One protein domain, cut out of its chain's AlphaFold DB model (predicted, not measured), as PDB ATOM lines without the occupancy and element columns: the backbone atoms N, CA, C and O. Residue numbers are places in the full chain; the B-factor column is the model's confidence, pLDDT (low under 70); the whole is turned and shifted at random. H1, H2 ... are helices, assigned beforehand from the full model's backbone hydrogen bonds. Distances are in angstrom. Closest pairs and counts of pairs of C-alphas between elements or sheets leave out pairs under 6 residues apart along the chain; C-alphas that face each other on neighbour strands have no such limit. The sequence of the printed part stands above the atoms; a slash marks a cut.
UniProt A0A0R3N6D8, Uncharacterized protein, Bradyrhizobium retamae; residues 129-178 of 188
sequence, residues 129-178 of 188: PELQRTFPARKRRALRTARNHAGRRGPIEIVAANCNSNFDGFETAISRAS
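What this domain is: This is residues 129 to 178 of the 188 residues of an uncharacterized protein of Bradyrhizobium retamae (UniProt A0A0R3N6D8). Going along the printed part, you see three separate helices strung out as an open zigzag: short H1 and the longest helix, H2, make a corner at one end, and a long unnamed stretch, residues 152 to 167, crosses over to H3 at the other end. There is no packed core, and H1, H2 and H3 each touch no helix. The printed part has 50 residues, 30 of them in the named helices H1, H2 and H3 in that order, with no named strand; the class is all helix. It is only just extended, close to loose, with a radius of gyration of the C-alphas of 14.9 A and spans of 36 by 27 by 18 A.

Where its parts are: Find C-alpha 129 at (122.835, 188.512, 92.859), where H1, residues 129 to 134, begins; it is 9.2 A long. Next look for H2, residues 137 to 151, which runs 21.0 A from C-alpha 137 at (115.311, 178.056, 97.540). H3, residues 168 to 176, is 12.1 A long and ends at C-alpha 176 at (134.656, 176.530, 123.115).

How they stand to each other: Look first at H1 and H2, which are close but not clearly touching: their closest C-alphas, those of Gln 132 and Arg 140, are 7.9 A apart. They run opposite ways at a steep tilt of 67 degrees, only just short of about perpendicular. H3 is apart from both H1 and H2. In H1, H2 and H3 every O i to N i+4 pair is within hydrogen-bond range.

The domain as a whole: The C-alphas farthest apart, those of Glu 130 and Ser 175, are 37.1 A apart. The printed part has no cut. The link from H1 to H2 is tight and that from H2 to H3, 16 residues, is long. Look at residues 163 to 178 for pLDDT under 70; the mean of the printed part is 78.6.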
ATOM      1  N   PRO A 129     124.239 188.815  93.148       87.50
ATOM      2  CA  PRO A 129     122.835 188.512  92.859       87.50
ATOM      3  C   PRO A 129     122.643 187.185  92.114       87.50
ATOM      4  O   PRO A 129     121.709 186.437  92.409       87.50
ATOM      5  N   GLU A 130     123.539 186.850  91.186       88.62
ATOM      6  CA  GLU A 130     123.517 185.559  90.492       88.62
ATOM      7  C   GLU A 130     123.875 184.410  91.432       88.62
ATOM      8  O   GLU A 130     123.212 183.375  91.404       88.62
ATOM      9  N   LEU A 131     124.833 184.612  92.342       87.19
ATOM     10  CA  LEU A 131     125.202 183.615  93.351       87.19
ATOM     11  C   LEU A 131     124.000 183.226  94.222       87.19
ATOM     12  O   LEU A 131     123.799 182.051  94.532       87.19
ATOM     13  N   GLN A 132     123.145 184.190  94.577       83.88
ATOM     14  CA  GLN A 132     121.905 183.895  95.299       83.88
ATOM     15  C   GLN A 132     120.948 183.012  94.484       83.88
ATOM     16  O   GLN A 132     120.207 182.221  95.067       83.88
ATOM     17  N   ARG A 133     120.953 183.115  93.152       84.69
ATOM     18  CA  ARG A 133     120.127 182.282  92.266       84.69
ATOM     19  C   ARG A 133     120.696 180.875  92.080       84.69
ATOM     20  O   ARG A 133     119.903 179.951  91.924       84.69
ATOM     21  N   THR A 134     122.014 180.695  92.190       87.25
ATOM     22  CA  THR A 134     122.688 179.385  92.103       87.25
ATOM     23  C   THR A 134     122.200 178.399  93.167       87.25
ATOM     24  O   THR A 134     122.105 177.198  92.924       87.25
ATOM     25  N   PHE A 135     121.855 178.882  94.365       86.50
ATOM     26  CA  PHE A 135     121.406 178.009  95.446       86.50
ATOM     27  C   PHE A 135     119.900 177.729  95.380       86.50
ATOM     28  O   PHE A 135     119.110 178.678  95.343       86.50
ATOM     29  N   PRO A 136     119.457 176.462  95.517       89.75
ATOM     30  CA  PRO A 136     118.041 176.130  95.631       89.75
ATOM     31  C   PRO A 136     117.352 176.906  96.759       89.75
ATOM     32  O   PRO A 136     117.924 177.101  97.838       89.75
ATOM     33  N   ALA A 137     116.083 177.281  96.561       89.25
ATOM     34  CA  ALA A 137     115.311 178.056  97.540       89.25
ATOM     35  C   ALA A 137     115.302 177.414  98.941       89.25
ATOM     36  O   ALA A 137     115.385 178.117  99.952       89.25
ATOM     37  N   ARG A 138     115.290 176.075  99.006       93.19
ATOM     38  CA  ARG A 138     115.391 175.311 100.257       93.19
ATOM     39  C   ARG A 138     116.710 175.559 100.998       93.19
ATOM     40  O   ARG A 138     116.663 175.810 102.200       93.19
ATOM     41  N   LYS A 139     117.862 175.546 100.307       90.56
ATOM     42  CA  LYS A 139     119.169 175.848 100.926       90.56
ATOM     43  C   LYS A 139     119.200 177.283 101.450       90.56
ATOM     44  O   LYS A 139     119.592 177.501 102.592       90.56
ATOM     45  N   ARG A 140     118.692 178.252 100.680       89.50
ATOM     46  CA  ARG A 140     118.607 179.657 101.128       89.50
ATOM     47  C   ARG A 140     117.734 179.824 102.368       89.50
ATOM     48  O   ARG A 140     118.100 180.551 103.289       89.50
ATOM     49  N   ARG A 141     116.590 179.130 102.420       92.06
ATOM     50  CA  ARG A 141     115.719 179.117 103.602       92.06
ATOM     51  C   ARG A 141     116.442 178.527 104.811       92.06
ATOM     52  O   ARG A 141     116.379 179.133 105.871       92.06
ATOM     53  N   ALA A 142     117.140 177.403 104.647       94.31
ATOM     54  CA  ALA A 142     117.902 176.775 105.726       94.31
ATOM     55  C   ALA A 142     118.992 177.707 106.281       94.31
ATOM     56  O   ALA A 142     119.072 177.873 107.495       94.31
ATOM     57  N   LEU A 143     119.752 178.387 105.414       90.19
ATOM     58  CA  LEU A 143     120.763 179.372 105.824       90.19
ATOM     59  C   LEU A 143     120.150 180.541 106.607       90.19
ATOM     60  O   LEU A 143     120.658 180.918 107.661       90.19
ATOM     61  N   ARG A 144     119.020 181.087 106.134       90.62
ATOM     62  CA  ARG A 144     118.298 182.152 106.847       90.62
ATOM     63  C   ARG A 144     117.788 181.679 108.207       90.62
ATOM     64  O   ARG A 144     117.930 182.398 109.190       90.62
ATOM     65  N   THR A 145     117.221 180.475 108.277       94.56
ATOM     66  CA  THR A 145     116.787 179.877 109.543       94.56
ATOM     67  C   THR A 145     117.970 179.716 110.494       94.56
ATOM     68  O   THR A 145     117.886 180.185 111.622       94.56
ATOM     69  N   ALA A 146     119.092 179.146 110.049       92.88
ATOM     70  CA  ALA A 146     120.288 178.987 110.876       92.88
ATOM     71  C   ALA A 146     120.787 180.333 111.429       92.88
ATOM     72  O   ALA A 146     121.020 180.453 112.631       92.88
ATOM     73  N   ARG A 147     120.847 181.370 110.582       90.50
ATOM     74  CA  ARG A 147     121.230 182.728 110.992       90.50
ATOM     75  C   ARG A 147     120.277 183.310 112.038       90.50
ATOM     76  O   ARG A 147     120.734 183.844 113.043       90.50
ATOM     77  N   ASN A 148     118.967 183.159 111.847       92.62
ATOM     78  CA  ASN A 148     117.966 183.625 112.810       92.62
ATOM     79  C   ASN A 148     118.059 182.875 114.147       92.62
ATOM     80  O   ASN A 148     117.943 183.483 115.207       92.62
ATOM     81  N   HIS A 149     118.270 181.558 114.109       93.75
ATOM     82  CA  HIS A 149     118.431 180.745 115.315       93.75
ATOM     83  C   HIS A 149     119.688 181.131 116.094       93.75
ATOM     84  O   HIS A 149     119.626 181.238 117.316       93.75
ATOM     85  N   ALA A 150     120.803 181.363 115.404       91.62
ATOM     86  CA  ALA A 150     122.023 181.835 116.038       91.62
ATOM     87  C   ALA A 150     121.840 183.251 116.619       91.62
ATOM     88  O   ALA A 150     122.219 183.480 117.760       91.62
ATOM     89  N   GLY A 151     121.140 184.153 115.916       91.44
ATOM     90  CA  GLY A 151     120.904 185.523 116.387       91.44
ATOM     91  C   GLY A 151     120.025 185.593 117.638       91.44
ATOM     92  O   GLY A 151     120.191 186.478 118.469       91.44
ATOM     93  N   ARG A 152     119.127 184.617 117.829       92.88
ATOM     94  CA  ARG A 152     118.342 184.473 119.070       92.88
ATOM     95  C   ARG A 152     119.183 184.063 120.280       92.88
ATOM     96  O   ARG A 152     118.721 184.228 121.401       92.88
ATOM     97  N   ARG A 153     120.371 183.492 120.066       92.88
ATOM     98  CA  ARG A 153     121.293 183.084 121.138       92.88
ATOM     99  C   ARG A 153     122.298 184.178 121.502       92.88
ATOM    100  O   ARG A 153     122.956 184.054 122.526       92.88
ATOM    101  N   GLY A 154     122.406 185.224 120.684       92.06
ATOM    102  CA  GLY A 154     123.275 186.369 120.924       92.06
ATOM    103  C   GLY A 154     123.766 187.018 119.626       92.06
ATOM    104  O   GLY A 154     123.447 186.542 118.531       92.06
ATOM    105  N   PRO A 155     124.542 188.111 119.733       89.00
ATOM    106  CA  PRO A 155     125.191 188.744 118.591       89.00
ATOM    107  C   PRO A 155     126.078 187.751 117.826       89.00
ATOM    108  O   PRO A 155     126.812 186.973 118.431       89.00
ATOM    109  N   ILE A 156     126.010 187.790 116.493       86.31
ATOM    110  CA  ILE A 156     126.878 187.000 115.613       86.31
ATOM    111  C   ILE A 156     127.775 187.958 114.846       86.31
ATOM    112  O   ILE A 156     127.277 188.838 114.142       86.31
ATOM    113  N   GLU A 157     129.073 187.703 114.902       85.25
ATOM    114  CA  GLU A 157     130.068 188.354 114.066       85.25
ATOM    115  C   GLU A 157     130.752 187.310 113.177       85.25
ATOM    116  O   GLU A 157     131.042 186.197 113.617       85.25
ATOM    117  N   ILE A 158     130.968 187.653 111.906       83.19
ATOM    118  CA  ILE A 158     131.765 186.841 110.983       83.19
ATOM    119  C   ILE A 158     133.117 187.528 110.863       83.19
ATOM    120  O   ILE A 158     133.219 188.575 110.226       83.19
ATOM    121  N   VAL A 159     134.139 186.929 111.466       81.00
ATOM    122  CA  VAL A 159     135.515 187.428 111.420       81.00
ATOM    123  C   VAL A 159     136.299 186.606 110.403       81.00
ATOM    124  O   VAL A 159     136.290 185.376 110.451       81.00
ATOM    125  N   ALA A 160     136.964 187.281 109.466       79.25
ATOM    126  CA  ALA A 160     137.873 186.643 108.522       79.25
ATOM    127  C   ALA A 160     139.302 186.697 109.072       79.25
ATOM    128  O   ALA A 160     139.810 187.778 109.365       79.25
ATOM    129  N   ALA A 161     139.945 185.537 109.185       76.19
ATOM    130  CA  ALA A 161     141.358 185.443 109.525       76.19
ATOM    131  C   ALA A 161     142.224 185.424 108.256       76.19
ATOM    132  O   ALA A 161     141.818 184.912 107.211       76.19
ATOM    133  N   ASN A 162     143.427 185.977 108.353       73.94
ATOM    134  CA  ASN A 162     144.475 185.913 107.342       73.94
ATOM    135  C   ASN A 162     145.821 185.540 107.995       73.94
ATOM    136  O   ASN A 162     145.897 185.317 109.200       73.94
ATOM    137  N   CYS A 163     146.894 185.487 107.201       65.38
ATOM    138  CA  CYS A 163     148.234 185.126 107.675       65.38
ATOM    139  C   CYS A 163     148.826 186.066 108.743       65.38
ATOM    140  O   CYS A 163     149.804 185.691 109.381       65.38
ATOM    141  N   ASN A 164     148.243 187.252 108.947       64.75
ATOM    142  CA  ASN A 164     148.696 188.262 109.904       64.75
ATOM    143  C   ASN A 164     147.741 188.430 111.102       64.75
ATOM    144  O   ASN A 164     148.026 189.228 111.992       64.75
ATOM    145  N   SER A 165     146.596 187.740 111.131       66.25
ATOM    146  CA  SER A 165     145.657 187.791 112.258       66.25
ATOM    147  C   SER A 165     145.920 186.633 113.219       66.25
ATOM    148  O   SER A 165     145.989 185.489 112.773       66.25
ATOM    149  N   ASN A 166     146.039 186.923 114.517       52.59
ATOM    150  CA  ASN A 166     146.366 185.939 115.552       52.59
ATOM    151  C   ASN A 166     145.496 184.671 115.482       52.59
ATOM    152  O   ASN A 166     144.263 184.731 115.490       52.59
ATOM    153  N   PHE A 167     146.175 183.521 115.521       54.53
ATOM    154  CA  PHE A 167     145.611 182.175 115.695       54.53
ATOM    155  C   PHE A 167     144.735 182.028 116.956       54.53
ATOM    156  O   PHE A 167     143.922 181.105 117.025       54.53
ATOM    157  N   ASP A 168     144.835 182.957 117.915       57.69
ATOM    158  CA  ASP A 168     144.089 182.960 119.181       57.69
ATOM    159  C   ASP A 168     142.572 182.827 118.990       57.69
ATOM    160  O   ASP A 168     141.899 182.158 119.775       57.69
ATOM    161  N   GLY A 169     142.013 183.420 117.929       57.94
ATOM    162  CA  GLY A 169     140.581 183.317 117.630       57.94
ATOM    163  C   GLY A 169     140.143 181.904 117.230       57.94
ATOM    164  O   GLY A 169     139.050 181.472 117.597       57.94
ATOM    165  N   PHE A 170     140.998 181.162 116.519       58.00
ATOM    166  CA  PHE A 170     140.718 179.795 116.075       58.00
ATOM    167  C   PHE A 170     140.859 178.794 117.228       58.00
ATOM    168  O   PHE A 170     139.957 177.986 117.448       58.00
ATOM    169  N   GLU A 171     141.912 178.921 118.038       59.97
ATOM    170  CA  GLU A 171     142.103 178.134 119.268       59.97
ATOM    171  C   GLU A 171     140.978 178.380 120.288       59.97
ATOM    172  O   GLU A 171     140.417 177.450 120.880       59.97
ATOM    173  N   THR A 172     140.552 179.637 120.442       60.38
ATOM    174  CA  THR A 172     139.407 179.995 121.294       60.38
ATOM    175  C   THR A 172     138.094 179.411 120.757       60.38
ATOM    176  O   THR A 172     137.228 179.011 121.535       60.38
ATOM    177  N   ALA A 173     137.918 179.336 119.434       61.34
ATOM    178  CA  ALA A 173     136.736 178.730 118.828       61.34
ATOM    179  C   ALA A 173     136.710 177.202 119.006       61.34
ATOM    180  O   ALA A 173     135.663 176.659 119.357       61.34
ATOM    181  N   ILE A 174     137.844 176.516 118.825       60.31
ATOM    182  CA  ILE A 174     137.956 175.059 119.004       60.31
ATOM    183  C   ILE A 174     137.754 174.667 120.472       60.31
ATOM    184  O   ILE A 174     136.960 173.770 120.757       60.31
ATOM    185  N   SER A 175     138.392 175.376 121.407       57.88
ATOM    186  CA  SER A 175     138.251 175.111 122.848       57.88
ATOM    187  C   SER A 175     136.830 175.353 123.377       57.88
ATOM    188  O   SER A 175     136.392 174.677 124.306       57.88
ATOM    189  N   ARG A 176     136.068 176.273 122.770       54.75
ATOM    190  CA  ARG A 176     134.656 176.530 123.115       54.75
ATOM    191  C   ARG A 176     133.661 175.617 122.394       54.75
ATOM    192  O   ARG A 176     132.513 175.524 122.826       54.75
ATOM    193  N   ALA A 177     134.069 174.960 121.309       51.41
ATOM    194  CA  ALA A 177     133.223 174.082 120.501       51.41
ATOM    195  C   ALA A 177     133.240 172.610 120.949       51.41
ATOM    196  O   ALA A 177     132.626 171.779 120.277       51.41
ATOM    197  N   SER A 178     133.886 172.268 122.073       43.75
ATOM    198  CA  SER A 178     133.771 170.949 122.708       43.75
ATOM    199  C   SER A 178     132.332 170.702 123.182       43.75
ATOM    200  O   SER A 178     131.977 170.895 124.341       43.75
TER     201      SER A 178